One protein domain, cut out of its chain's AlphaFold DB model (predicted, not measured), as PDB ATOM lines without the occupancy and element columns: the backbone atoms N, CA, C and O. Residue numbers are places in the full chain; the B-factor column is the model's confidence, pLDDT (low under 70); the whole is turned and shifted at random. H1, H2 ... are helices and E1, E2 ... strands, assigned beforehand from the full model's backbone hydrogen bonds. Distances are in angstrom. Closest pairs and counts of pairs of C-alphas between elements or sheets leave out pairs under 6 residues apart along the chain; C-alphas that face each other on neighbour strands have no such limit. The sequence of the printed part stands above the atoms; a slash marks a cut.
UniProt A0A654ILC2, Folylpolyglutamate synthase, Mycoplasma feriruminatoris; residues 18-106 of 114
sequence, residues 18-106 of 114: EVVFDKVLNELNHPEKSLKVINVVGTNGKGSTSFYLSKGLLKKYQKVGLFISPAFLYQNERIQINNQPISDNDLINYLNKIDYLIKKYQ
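Overview. This is residues 18 to 106 of the 114 residues of the protein "Folylpolyglutamate synthase" of Mycoplasma feriruminatoris (UniProt A0A654ILC2). The parts run round an open ring: H1 and H2 make one side, H3 and a small sheet of E1 and E2 make the far end with H4 beside it, and H5 leads back along the other side to H6, which closes the ring loosely on H1. H3 packs on E1, and contacts between the helices are few. The printed part has 89 residues, with six named helices and two named strands in the order H1 H2 H3 E1 H4 E2 H5 H6; the sheet, E1 - E2, is antiparallel, and the class is mostly helix. It is only just compact, close to loose, with a radius of gyration of the C-alphas of 14.6 A and spans of 39 by 28 by 27 A.

Along the chain. H1, residues 18 to 27, begins at C-alpha 18 (-41.452, 14.361, -37.072) and is 14.8 A long. H2 is residues 31 to 34. H3, residues 46 to 57, is 16.1 A long. E1 is residues 65 to 67, H4 is residues 75 to 78 and E2 is residues 79 to 81. H5, residues 88 to 97, is 14.1 A long. H6, residues 99 to 105, ends at C-alpha 105 (-38.059, 25.322, -39.405).

Arrangement. E1 and E2 are antiparallel at 163 degrees, with N 66 and O 80 2.9 A apart, within hydrogen-bond range. The closest C-alphas of H3 and E1, Ser 54 and Leu 66, are 6.6 A apart. H4 and H5 are close but not clearly touching, with their closest C-alphas, Asn 76 and Asp 88, 7.0 A apart. H5 and H6 meet only through their link. H1 and H6 only just touch, with 3 pairs of C-alphas within 8 A, the closest Val 20 and Tyr 105 at 6.6 A; they run opposite ways at a steep tilt of 39 degrees. H1 and H2 are close but not clearly touching, with the C-alphas of Leu 25 and Pro 31, their closest, 7.2 A apart. H2 and H3 are apart. Every O i to N i+4 pair is within hydrogen-bond range in H3, H5 and H6, against 5 of 6 in H1; H2 and H4 are too short for such a pair.

Size, cuts and confidence. The two C-alphas farthest apart, those of Lys 59 and Lys 104, are 40.9 A apart. The printed part has no cut, and the link from H2 to H3, 11 residues, is long. Residues 92 to 97 of H5 stand free. Mean pLDDT of the printed part is 92.0, and residues 18 to 19 are under 70.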
ATOM      1  N   GLU A  18     -42.520  15.344 -37.342       60.97
ATOM      2  CA  GLU A  18     -41.452  14.361 -37.072       60.97
ATOM      3  C   GLU A  18     -40.153  14.717 -37.801       60.97
ATOM      4  O   GLU A  18     -39.092  14.821 -37.191       60.97
ATOM      5  N   VAL A  19     -40.256  15.036 -39.094       63.97
ATOM      6  CA  VAL A  19     -39.104  15.385 -39.944       63.97
ATOM      7  C   VAL A  19     -38.381  16.640 -39.447       63.97
ATOM      8  O   VAL A  19     -37.191  16.819 -39.700       63.97
ATOM      9  N   VAL A  20     -39.091  17.539 -38.767       79.94
ATOM     10  CA  VAL A  20     -38.521  18.792 -38.272       79.94
ATOM     11  C   VAL A  20     -37.734  18.586 -36.983       79.94
ATOM     12  O   VAL A  20     -36.663  19.173 -36.849       79.94
ATOM     13  N   PHE A  21     -38.206  17.739 -36.066       81.75
ATOM     14  CA  PHE A  21     -37.526  17.545 -34.786       81.75
ATOM     15  C   PHE A  21     -36.154  16.890 -34.968       81.75
ATOM     16  O   PHE A  21     -35.161  17.411 -34.465       81.75
ATOM     17  N   ASP A  22     -36.070  15.834 -35.781       86.00
ATOM     18  CA  ASP A  22     -34.798  15.161 -36.068       86.00
ATOM     19  C   ASP A  22     -33.784  16.101 -36.731       86.00
ATOM     20  O   ASP A  22     -32.602  16.098 -36.380       86.00
ATOM     21  N   LYS A  23     -34.238  16.966 -37.646       90.00
ATOM     22  CA  LYS A  23     -33.382  17.973 -38.291       90.00
ATOM     23  C   LYS A  23     -32.864  19.016 -37.301       90.00
ATOM     24  O   LYS A  23     -31.682  19.350 -37.336       90.00
ATOM     25  N   VAL A  24     -33.731  19.505 -36.414       90.31
ATOM     26  CA  VAL A  24     -33.363  20.468 -35.366       90.31
ATOM     27  C   VAL A  24     -32.361  19.850 -34.395       90.31
ATOM     28  O   VAL A  24     -31.340  20.470 -34.108       90.31
ATOM     29  N   LEU A  25     -32.605  18.624 -33.924       91.38
ATOM     30  CA  LEU A  25     -31.685  17.928 -33.023       91.38
ATOM     31  C   LEU A  25     -30.332  17.656 -33.683       91.38
ATOM     32  O   LEU A  25     -29.301  17.823 -33.034       91.38
ATOM     33  N   ASN A  26     -30.321  17.300 -34.969       94.44
ATOM     34  CA  ASN A  26     -29.084  17.110 -35.721       94.44
ATOM     35  C   ASN A  26     -28.269  18.414 -35.820       94.44
ATOM     36  O   ASN A  26     -27.067  18.397 -35.572       94.44
ATOM     37  N   GLU A  27     -28.905  19.561 -36.093       94.50
ATOM     38  CA  GLU A  27     -28.216  20.869 -36.105       94.50
ATOM     39  C   GLU A  27     -27.734  21.318 -34.721       94.50
ATOM     40  O   GLU A  27     -26.745  22.041 -34.610       94.50
ATOM     41  N   LEU A  28     -28.392  20.860 -33.656       93.38
ATOM     42  CA  LEU A  28     -27.963  21.094 -32.278       93.38
ATOM     43  C   LEU A  28     -26.920  20.077 -31.782       93.38
ATOM     44  O   LEU A  28     -26.514  20.156 -30.624       93.38
ATOM     45  N   ASN A  29     -26.454  19.159 -32.637       95.44
ATOM     46  CA  ASN A  29     -25.530  18.075 -32.290       95.44
ATOM     47  C   ASN A  29     -26.055  17.144 -31.180       95.44
ATOM     48  O   ASN A  29     -25.304  16.712 -30.308       95.44
ATOM     49  N   HIS A  30     -27.345  16.812 -31.227       94.44
ATOM     50  CA  HIS A  30     -27.996  15.842 -30.343       94.44
ATOM     51  C   HIS A  30     -27.791  16.079 -28.827       94.44
ATOM     52  O   HIS A  30     -27.332  15.175 -28.112       94.44
ATOM     53  N   PRO A  31     -28.129  17.269 -28.290       92.50
ATOM     54  CA  PRO A  31     -27.925  17.577 -26.873       92.50
ATOM     55  C   PRO A  31     -28.717  16.642 -25.944       92.50
ATOM     56  O   PRO A  31     -28.277  16.354 -24.829       92.50
ATOM     57  N   GLU A  32     -29.851  16.112 -26.405       92.56
ATOM     58  CA  GLU A  32     -30.703  15.159 -25.695       92.56
ATOM     59  C   GLU A  32     -29.981  13.857 -25.334       92.56
ATOM     60  O   GLU A  32     -30.266  13.273 -24.289       92.56
ATOM     61  N   LYS A  33     -29.002  13.424 -26.142       94.12
ATOM     62  CA  LYS A  33     -28.263  12.169 -25.917       94.12
ATOM     63  C   LYS A  33     -27.313  12.238 -24.722       94.12
ATOM     64  O   LYS A  33     -26.870  11.203 -24.230       94.12
ATOM     65  N   SER A  34     -27.006  13.441 -24.241       94.06
ATOM     66  CA  SER A  34     -26.153  13.650 -23.064       94.06
ATOM     67  C   SER A  34     -26.903  13.511 -21.732       94.06
ATOM     68  O   SER A  34     -26.282  13.491 -20.666       94.06
ATOM     69  N   LEU A  35     -28.237  13.413 -21.770       92.44
ATOM     70  CA  LEU A  35     -29.093  13.435 -20.588       92.44
ATOM     71  C   LEU A  35     -29.614  12.036 -20.246       92.44
ATOM     72  O   LEU A  35     -30.036  11.270 -21.107       92.44
ATOM     73  N   LYS A  36     -29.661  11.723 -18.947       94.56
ATOM     74  CA  LYS A  36     -30.452  10.594 -18.439       94.56
ATOM     75  C   LYS A  36     -31.885  11.075 -18.246       94.56
ATOM     76  O   LYS A  36     -32.122  11.958 -17.425       94.56
ATOM     77  N   VAL A  37     -32.820  10.504 -18.999       95.38
ATOM     78  CA  VAL A  37     -34.206  10.982 -19.065       95.38
ATOM     79  C   VAL A  37     -35.165   9.936 -18.508       95.38
ATOM     80  O   VAL A  37     -35.051   8.750 -18.805       95.38
ATOM     81  N   ILE A  38     -36.134  10.396 -17.718       96.25
ATOM     82  CA  ILE A  38     -37.329   9.634 -17.351       96.25
ATOM     83  C   ILE A  38     -38.497  10.296 -18.076       96.25
ATOM     84  O   ILE A  38     -38.787  11.464 -17.826       96.25
ATOM     85  N   ASN A  39     -39.152   9.562 -18.974       94.62
ATOM     86  CA  ASN A  39     -40.341  10.049 -19.664       94.62
ATOM     87  C   ASN A  39     -41.603   9.576 -18.931       94.62
ATOM     88  O   ASN A  39     -41.787   8.376 -18.727       94.62
ATOM     89  N   VAL A  40     -42.469  10.511 -18.541       94.69
ATOM     90  CA  VAL A  40     -43.717  10.218 -17.823       94.69
ATOM     91  C   VAL A  40     -44.894  10.398 -18.778       94.69
ATOM     92  O   VAL A  40     -45.293  11.517 -19.099       94.69
ATOM     93  N   VAL A  41     -45.469   9.278 -19.215       92.56
ATOM     94  CA  VAL A  41     -46.609   9.226 -20.145       92.56
ATOM     95  C   VAL A  41     -47.894   8.796 -19.430       92.56
ATOM     96  O   VAL A  41     -47.847   8.194 -18.361       92.56
ATOM     97  N   GLY A  42     -49.055   9.111 -20.010       89.62
ATOM     98  CA  GLY A  42     -50.367   8.735 -19.470       89.62
ATOM     99  C   GLY A  42     -51.427   9.819 -19.654       89.62
ATOM    100  O   GLY A  42     -51.125  10.941 -20.056       89.62
ATOM    101  N   THR A  43     -52.686   9.516 -19.352       87.50
ATOM    102  CA  THR A  43     -53.792  10.472 -19.533       87.50
ATOM    103  C   THR A  43     -53.786  11.542 -18.440       87.50
ATOM    104  O   THR A  43     -53.732  12.731 -18.742       87.50
ATOM    105  N   ASN A  44     -53.683  11.128 -17.174       91.12
ATOM    106  CA  ASN A  44     -53.762  12.001 -16.000       91.12
ATOM    107  C   ASN A  44     -52.524  11.858 -15.105       91.12
ATOM    108  O   ASN A  44     -51.819  10.857 -15.165       91.12
ATOM    109  N   GLY A  45     -52.238  12.873 -14.286       91.06
ATOM    110  CA  GLY A  45     -51.199  12.800 -13.248       91.06
ATOM    111  C   GLY A  45     -49.746  12.956 -13.714       91.06
ATOM    112  O   GLY A  45     -48.862  13.056 -12.877       91.06
ATOM    113  N   LYS A  46     -49.461  13.059 -15.020       94.19
ATOM    114  CA  LYS A  46     -48.083  13.210 -15.543       94.19
ATOM    115  C   LYS A  46     -47.294  14.339 -14.870       94.19
ATOM    116  O   LYS A  46     -46.155  14.133 -14.457       94.19
ATOM    117  N   GLY A  47     -47.906  15.520 -14.748       91.62
ATOM    118  CA  GLY A  47     -47.274  16.691 -14.135       91.62
ATOM    119  C   GLY A  47     -46.974  16.476 -12.651       91.62
ATOM    120  O   GLY A  47     -45.838  16.672 -12.221       91.62
ATOM    121  N   SER A  48     -47.955  15.991 -11.880       94.19
ATOM    122  CA  SER A  48     -47.777  15.722 -10.448       94.19
ATOM    123  C   SER A  48     -46.766  14.602 -10.201       94.19
ATOM    124  O   SER A  48     -45.860  14.769  -9.389       94.19
ATOM    125  N   THR A  49     -46.835  13.499 -10.950       96.38
ATOM    126  CA  THR A  49     -45.853  12.408 -10.883       96.38
ATOM    127  C   THR A  49     -44.443  12.896 -11.215       96.38
ATOM    128  O   THR A  49     -43.516  12.613 -10.459       96.38
ATOM    129  N   SER A  50     -44.264  13.673 -12.287       96.50
ATOM    130  CA  SER A  50     -42.948  14.211 -12.667       96.50
ATOM    131  C   SER A  50     -42.383  15.150 -11.600       96.50
ATOM    132  O   SER A  50     -41.195  15.092 -11.281       96.50
ATOM    133  N   PHE A  51     -43.235  15.973 -10.982       95.50
ATOM    134  CA  PHE A  51     -42.838  16.849  -9.883       95.50
ATOM    135  C   PHE A  51     -42.396  16.060  -8.641       95.50
ATOM    136  O   PHE A  51     -41.322  16.328  -8.096       95.50
ATOM    137  N   TYR A  52     -43.170  15.051  -8.220       96.75
ATOM    138  CA  TYR A  52     -42.799  14.190  -7.091       96.75
ATOM    139  C   TYR A  52     -41.503  13.417  -7.356       96.75
ATOM    140  O   TYR A  52     -40.642  13.351  -6.474       96.75
ATOM    141  N   LEU A  53     -41.320  12.895  -8.575       97.31
ATOM    142  CA  LEU A  53     -40.073  12.255  -8.993       97.31
ATOM    143  C   LEU A  53     -38.894  13.228  -8.906       97.31
ATOM    144  O   LEU A  53     -37.890  12.899  -8.278       97.31
ATOM    145  N   SER A  54     -39.027  14.440  -9.452       97.44
ATOM    146  CA  SER A  54     -37.993  15.481  -9.364       97.44
ATOM    147  C   SER A  54     -37.597  15.759  -7.911       97.44
ATOM    148  O   SER A  54     -36.411  15.760  -7.580       97.44
ATOM    149  N   LYS A  55     -38.577  15.931  -7.013       96.88
ATOM    150  CA  LYS A  55     -38.330  16.171  -5.581       96.88
ATOM    151  C   LYS A  55     -37.612  15.007  -4.899       96.88
ATOM    152  O   LYS A  55     -36.727  15.235  -4.078       96.88
ATOM    153  N   GLY A  56     -37.974  13.769  -5.230       97.69
ATOM    154  CA  GLY A  56     -37.290  12.579  -4.723       97.69
ATOM    155  C   GLY A  56     -35.846  12.483  -5.220       97.69
ATOM    156  O   GLY A  56     -34.934  12.267  -4.424       97.69
ATOM    157  N   LEU A  57     -35.627  12.703  -6.519       97.50
ATOM    158  CA  LEU A  57     -34.310  12.634  -7.155       97.50
ATOM    159  C   LEU A  57     -33.340  13.689  -6.612       97.50
ATOM    160  O   LEU A  57     -32.155  13.396  -6.460       97.50
ATOM    161  N   LEU A  58     -33.828  14.874  -6.236       97.31
ATOM    162  CA  LEU A  58     -32.998  15.917  -5.625       97.31
ATOM    163  C   LEU A  58     -32.343  15.503  -4.303       97.31
ATOM    164  O   LEU A  58     -31.333  16.083  -3.920       97.31
ATOM    165  N   LYS A  59     -32.856  14.473  -3.621       96.69
ATOM    166  CA  LYS A  59     -32.203  13.920  -2.423       96.69
ATOM    167  C   LYS A  59     -30.893  13.193  -2.739       96.69
ATOM    168  O   LYS A  59     -30.089  12.980  -1.839       96.69
ATOM    169  N   LYS A  60     -30.699  12.770  -3.992       97.12
ATOM    170  CA  LYS A  60     -29.546  11.973  -4.436       97.12
ATOM    171  C   LYS A  60     -28.671  12.700  -5.459       97.12
ATOM    172  O   LYS A  60     -27.480  12.414  -5.542       97.12
ATOM    173  N   TYR A  61     -29.242  13.610  -6.244       96.69
ATOM    174  CA  TYR A  61     -28.559  14.267  -7.356       96.69
ATOM    175  C   TYR A  61     -28.509  15.785  -7.164       96.69
ATOM    176  O   TYR A  61     -29.501  16.403  -6.797       96.69
ATOM    177  N   GLN A  62     -27.357  16.388  -7.477       93.50
ATOM    178  CA  GLN A  62     -27.128  17.835  -7.339       93.50
ATOM    179  C   GLN A  62     -27.887  18.679  -8.378       93.50
ATOM    180  O   GLN A  62     -28.176  19.850  -8.131       93.50
ATOM    181  N   LYS A  63     -28.188  18.099  -9.549       96.19
ATOM    182  CA  LYS A  63     -28.874  18.774 -10.655       96.19
ATOM    183  C   LYS A  63     -29.937  17.858 -11.254       96.19
ATOM    184  O   LYS A  63     -29.601  16.838 -11.853       96.19
ATOM    185  N   VAL A  64     -31.204  18.228 -11.100       97.94
ATOM    186  CA  VAL A  64     -32.357  17.511 -11.665       97.94
ATOM    187  C   VAL A  64     -33.148  18.479 -12.532       97.94
ATOM    188  O   VAL A  64     -33.573  19.533 -12.060       97.94
ATOM    189  N   GLY A  65     -33.310  18.129 -13.807       97.25
ATOM    190  CA  GLY A  65     -34.165  18.861 -14.733       97.25
ATOM    191  C   GLY A  65     -35.600  18.355 -14.673       97.25
ATOM    192  O   GLY A  65     -35.831  17.154 -14.529       97.25
ATOM    193  N   LEU A  66     -36.553  19.268 -14.806       96.75
ATOM    194  CA  LEU A  66     -37.969  18.956 -14.942       96.75
ATOM    195  C   LEU A  66     -38.526  19.743 -16.127       96.75
ATOM    196  O   LEU A  66     -38.402  20.967 -16.172       96.75
ATOM    197  N   PHE A  67     -39.138  19.019 -17.064       95.00
ATOM    198  CA  PHE A  67     -39.909  19.593 -18.157       95.00
ATOM    199  C   PHE A  67     -41.389  19.241 -17.990       95.00
ATOM    200  O   PHE A  67     -41.716  18.066 -17.815       95.00
ATOM    201  N   ILE A  68     -42.274  20.240 -18.028       90.94
ATOM    202  CA  ILE A  68     -43.731  20.053 -17.925       90.94
ATOM    203  C   ILE A  68     -44.474  20.821 -19.022       90.94
ATOM    204  O   ILE A  68     -44.056  21.892 -19.457       90.94
ATOM    205  N   SER A  69     -45.596  20.259 -19.469       87.25
ATOM    206  CA  SER A  69     -46.494  20.869 -20.451       87.25
ATOM    207  C   SER A  69     -47.943  20.440 -20.172       87.25
ATOM    208  O   SER A  69     -48.152  19.253 -19.891       87.25
ATOM    209  N   PRO A  70     -48.939  21.345 -20.277       85.81
ATOM    210  CA  PRO A  70     -48.795  22.795 -20.483       85.81
ATOM    211  C   PRO A  70     -48.155  23.510 -19.274       85.81
ATOM    212  O   PRO A  70     -48.101  22.949 -18.180       85.81
ATOM    213  N   ALA A  71     -47.667  24.741 -19.473       86.31
ATOM    214  CA  ALA A  71     -47.443  25.676 -18.359       86.31
ATOM    215  C   ALA A  71     -48.784  26.210 -17.848       86.31
ATOM    216  O   ALA A  71     -49.753  26.231 -18.605       86.31
ATOM    217  N   PHE A  72     -48.836  26.646 -16.587       86.12
ATOM    218  CA  PHE A  72     -50.072  27.132 -15.984       86.12
ATOM    219  C   PHE A  72     -50.204  28.655 -16.090       86.12
ATOM    220  O   PHE A  72     -51.144  29.129 -16.719       86.12
ATOM    221  N   LEU A  73     -49.262  29.419 -15.522       89.56
ATOM    222  CA  LEU A  73     -49.300  30.893 -15.547       89.56
ATOM    223  C   LEU A  73     -48.159  31.496 -16.357       89.56
ATOM    224  O   LEU A  73     -48.343  32.486 -17.068       89.56
ATOM    225  N   TYR A  74     -46.976  30.892 -16.258       91.81
ATOM    226  CA  TYR A  74     -45.767  31.429 -16.867       91.81
ATOM    227  C   TYR A  74     -45.047  30.388 -17.708       91.81
ATOM    228  O   TYR A  74     -44.867  29.243 -17.295       91.81
ATOM    229  N   GLN A  75     -44.538  30.806 -18.865       89.81
ATOM    230  CA  GLN A  75     -43.771  29.939 -19.762       89.81
ATOM    231  C   GLN A  75     -42.553  29.308 -19.080       89.81
ATOM    232  O   GLN A  75     -42.182  28.167 -19.356       89.81
ATOM    233  N   ASN A  76     -41.958  30.041 -18.143       93.88
ATOM    234  CA  ASN A  76     -40.816  29.619 -17.347       93.88
ATOM    235  C   ASN A  76     -41.083  28.326 -16.557       93.88
ATOM    236  O   ASN A  76     -40.160  27.550 -16.325       93.88
ATOM    237  N   GLU A  77     -42.336  28.058 -16.170       93.19
ATOM    238  CA  GLU A  77     -42.713  26.856 -15.416       93.19
ATOM    239  C   GLU A  77     -42.417  25.567 -16.186       93.19
ATOM    240  O   GLU A  77     -42.182  24.531 -15.559       93.19
ATOM    241  N   ARG A  78     -42.388  25.636 -17.527       92.56
ATOM    242  CA  ARG A  78     -42.122  24.490 -18.402       92.56
ATOM    243  C   ARG A  78     -40.731  23.913 -18.199       92.56
ATOM    244  O   ARG A  78     -40.569  22.720 -18.410       92.56
ATOM    245  N   ILE A  79     -39.737  24.725 -17.834       95.38
ATOM    246  CA  ILE A  79     -38.330  24.318 -17.756       95.38
ATOM    247  C   ILE A  79     -37.798  24.681 -16.377       95.38
ATOM    248  O   ILE A  79     -37.656  25.855 -16.046       95.38
ATOM    249  N   GLN A  80     -37.466  23.668 -15.581       96.88
ATOM    250  CA  GLN A  80     -36.971  23.868 -14.224       96.88
ATOM    251  C   GLN A  80     -35.676  23.097 -13.991       96.88
ATOM    252  O   GLN A  80     -35.531  21.955 -14.431       96.88
ATOM    253  N   ILE A  81     -34.765  23.695 -13.227       97.50
ATOM    254  CA  ILE A  81     -33.612  23.005 -12.645       97.50
ATOM    255  C   ILE A  81     -33.769  23.053 -11.133       97.50
ATOM    256  O   ILE A  81     -33.981  24.115 -10.558       97.50
ATOM    257  N   ASN A  82     -33.687  21.900 -10.475       97.38
ATOM    258  CA  ASN A  82     -33.864  21.775  -9.027       97.38
ATOM    259  C   ASN A  82     -35.194  22.371  -8.529       97.38
ATOM    260  O   ASN A  82     -35.260  22.988  -7.466       97.38
ATOM    261  N   ASN A  83     -36.259  22.171  -9.315       96.25
ATOM    262  CA  ASN A  83     -37.592  22.741  -9.093       96.25
ATOM    263  C   ASN A  83     -37.634  24.280  -9.032       96.25
ATOM    264  O   ASN A  83     -38.563  24.836  -8.451       96.25
ATOM    265  N   GLN A  84     -36.645  24.957  -9.616       97.06
ATOM    266  CA  GLN A  84     -36.665  26.398  -9.847       97.06
ATOM    267  C   GLN A  84     -36.910  26.658 -11.338       97.06
ATOM    268  O   GLN A  84     -36.139  26.143 -12.158       97.06
ATOM    269  N   PRO A  85     -37.969  27.405 -11.705       97.00
ATOM    270  CA  PRO A  85     -38.201  27.839 -13.080       97.00
ATOM    271  C   PRO A  85     -36.997  28.573 -13.668       97.00
ATOM    272  O   PRO A  85     -36.296  29.303 -12.965       97.00
ATOM    273  N   ILE A  86     -36.774  28.398 -14.968       97.50
ATOM    274  CA  ILE A  86     -35.784  29.173 -15.721       97.50
ATOM    275  C   ILE A  86     -36.066  30.679 -15.588       97.50
ATOM    276  O   ILE A  86     -37.224  31.099 -15.570       97.50
ATOM    277  N   SER A  87     -35.027  31.511 -15.497       97.25
ATOM    278  CA  SER A  87     -35.203  32.969 -15.456       97.25
ATOM    279  C   SER A  87     -35.687  33.510 -16.808       97.25
ATOM    280  O   SER A  87     -35.453  32.893 -17.845       97.25
ATOM    281  N   ASP A  88     -36.339  34.677 -16.825       94.62
ATOM    282  CA  ASP A  88     -36.745  35.317 -18.089       94.62
ATOM    283  C   ASP A  88     -35.537  35.605 -18.981       94.62
ATOM    284  O   ASP A  88     -35.569  35.335 -20.179       94.62
ATOM    285  N   ASN A  89     -34.451  36.103 -18.382       95.81
ATOM    286  CA  ASN A  89     -33.218  36.421 -19.093       95.81
ATOM    287  C   ASN A  89     -32.618  35.175 -19.747       95.81
ATOM    288  O   ASN A  89     -32.244  35.221 -20.917       95.81
ATOM    289  N   ASP A  90     -32.551  34.057 -19.018       96.25
ATOM    290  CA  ASP A  90     -32.047  32.803 -19.573       96.25
ATOM    291  C   ASP A  90     -32.973  32.272 -20.660       96.25
ATOM    292  O   ASP A  90     -32.498  31.866 -21.718       96.25
ATOM    293  N   LEU A  91     -34.287  32.307 -20.430       92.88
ATOM    294  CA  LEU A  91     -35.266  31.853 -21.405       92.88
ATOM    295  C   LEU A  91     -35.140  32.634 -22.721       92.88
ATOM    296  O   LEU A  91     -34.985  32.025 -23.778       92.88
ATOM    297  N   ILE A  92     -35.113  33.966 -22.653       91.94
ATOM    298  CA  ILE A  92     -34.916  34.845 -23.814       91.94
ATOM    299  C   ILE A  92     -33.555  34.582 -24.469       91.94
ATOM    300  O   ILE A  92     -33.464  34.476 -25.690       91.94
ATOM    301  N   ASN A  93     -32.489  34.424 -23.683       94.75
ATOM    302  CA  ASN A  93     -31.156  34.138 -24.205       94.75
ATOM    303  C   ASN A  93     -31.112  32.813 -24.986       94.75
ATOM    304  O   ASN A  93     -30.558  32.763 -26.083       94.75
ATOM    305  N   TYR A  94     -31.711  31.738 -24.463       92.31
ATOM    306  CA  TYR A  94     -31.772  30.461 -25.178       92.31
ATOM    307  C   TYR A  94     -32.643  30.540 -26.427       92.31
ATOM    308  O   TYR A  94     -32.238  30.008 -27.457       92.31
ATOM    309  N   LEU A  95     -33.779  31.239 -26.366       89.38
ATOM    310  CA  LEU A  95     -34.627  31.492 -27.533       89.38
ATOM    311  C   LEU A  95     -33.862  32.227 -28.638       89.38
ATOM    312  O   LEU A  95     -33.869  31.782 -29.782       89.38
ATOM    313  N   ASN A  96     -33.119  33.279 -28.288       90.75
ATOM    314  CA  ASN A  96     -32.292  34.026 -29.235       90.75
ATOM    315  C   ASN A  96     -31.185  33.158 -29.855       90.75
ATOM    316  O   ASN A  96     -30.917  33.266 -31.049       90.75
ATOM    317  N   LYS A  97     -30.563  32.259 -29.079       91.56
ATOM    318  CA  LYS A  97     -29.534  31.332 -29.593       91.56
ATOM    319  C   LYS A  97     -30.062  30.386 -30.671       91.56
ATOM    320  O   LYS A  97     -29.295  29.984 -31.542       91.56
ATOM    321  N   ILE A  98     -31.343  30.022 -30.611       90.00
ATOM    322  CA  ILE A  98     -31.977  29.123 -31.584       90.00
ATOM    323  C   ILE A  98     -32.909  29.852 -32.558       90.00
ATOM    324  O   ILE A  98     -33.577  29.188 -33.346       90.00
ATOM    325  N   ASP A  99     -32.945  31.189 -32.562       87.44
ATOM    326  CA  ASP A  99     -33.837  31.989 -33.418       87.44
ATOM    327  C   ASP A  99     -33.686  31.640 -34.908       87.44
ATOM    328  O   ASP A  99     -34.669  31.544 -35.645       87.44
ATOM    329  N   TYR A 100     -32.462  31.335 -35.351       88.69
ATOM    330  CA  TYR A 100     -32.218  30.886 -36.722       88.69
ATOM    331  C   TYR A 100     -32.937  29.562 -37.043       88.69
ATOM    332  O   TYR A 100     -33.504  29.428 -38.126       88.69
ATOM    333  N   LEU A 101     -32.972  28.605 -36.105       88.56
ATOM    334  CA  LEU A 101     -33.704  27.340 -36.249       88.56
ATOM    335  C   LEU A 101     -35.206  27.575 -36.180       88.56
ATOM    336  O   LEU A 101     -35.944  26.988 -36.969       88.56
ATOM    337  N   ILE A 102     -35.644  28.456 -35.276       84.12
ATOM    338  CA  ILE A 102     -37.046  28.857 -35.147       84.12
ATOM    339  C   ILE A 102     -37.558  29.378 -36.490       84.12
ATOM    340  O   ILE A 102     -38.574  28.895 -36.978       84.12
ATOM    341  N   LYS A 103     -36.820  30.283 -37.139       84.00
ATOM    342  CA  LYS A 103     -37.177  30.833 -38.456       84.00
ATOM    343  C   LYS A 103     -37.069  29.800 -39.578       84.00
ATOM    344  O   LYS A 103     -37.988  29.680 -40.384       84.00
ATOM    345  N   LYS A 104     -35.969  29.041 -39.624       85.75
ATOM    346  CA  LYS A 104     -35.690  28.046 -40.676       85.75
ATOM    347  C   LYS A 104     -36.724  26.925 -40.715       85.75
ATOM    348  O   LYS A 104     -37.131  26.505 -41.794       85.75
ATOM    349  N   TYR A 105     -37.139  26.448 -39.546       84.00
ATOM    350  CA  TYR A 105     -38.059  25.322 -39.405       84.00
ATOM    351  C   TYR A 105     -39.473  25.729 -38.986       84.00
ATOM    352  O   TYR A 105     -40.309  24.853 -38.765       84.00
ATOM    353  N   GLN A 106     -39.742  27.036 -38.889       77.38
ATOM    354  CA  GLN A 106     -41.016  27.594 -38.424       77.38
ATOM    355  C   GLN A 106     -41.445  26.976 -37.080       77.38
ATOM    356  O   GLN A 106     -42.590  26.564 -36.889       77.38
TER     357      GLN A 106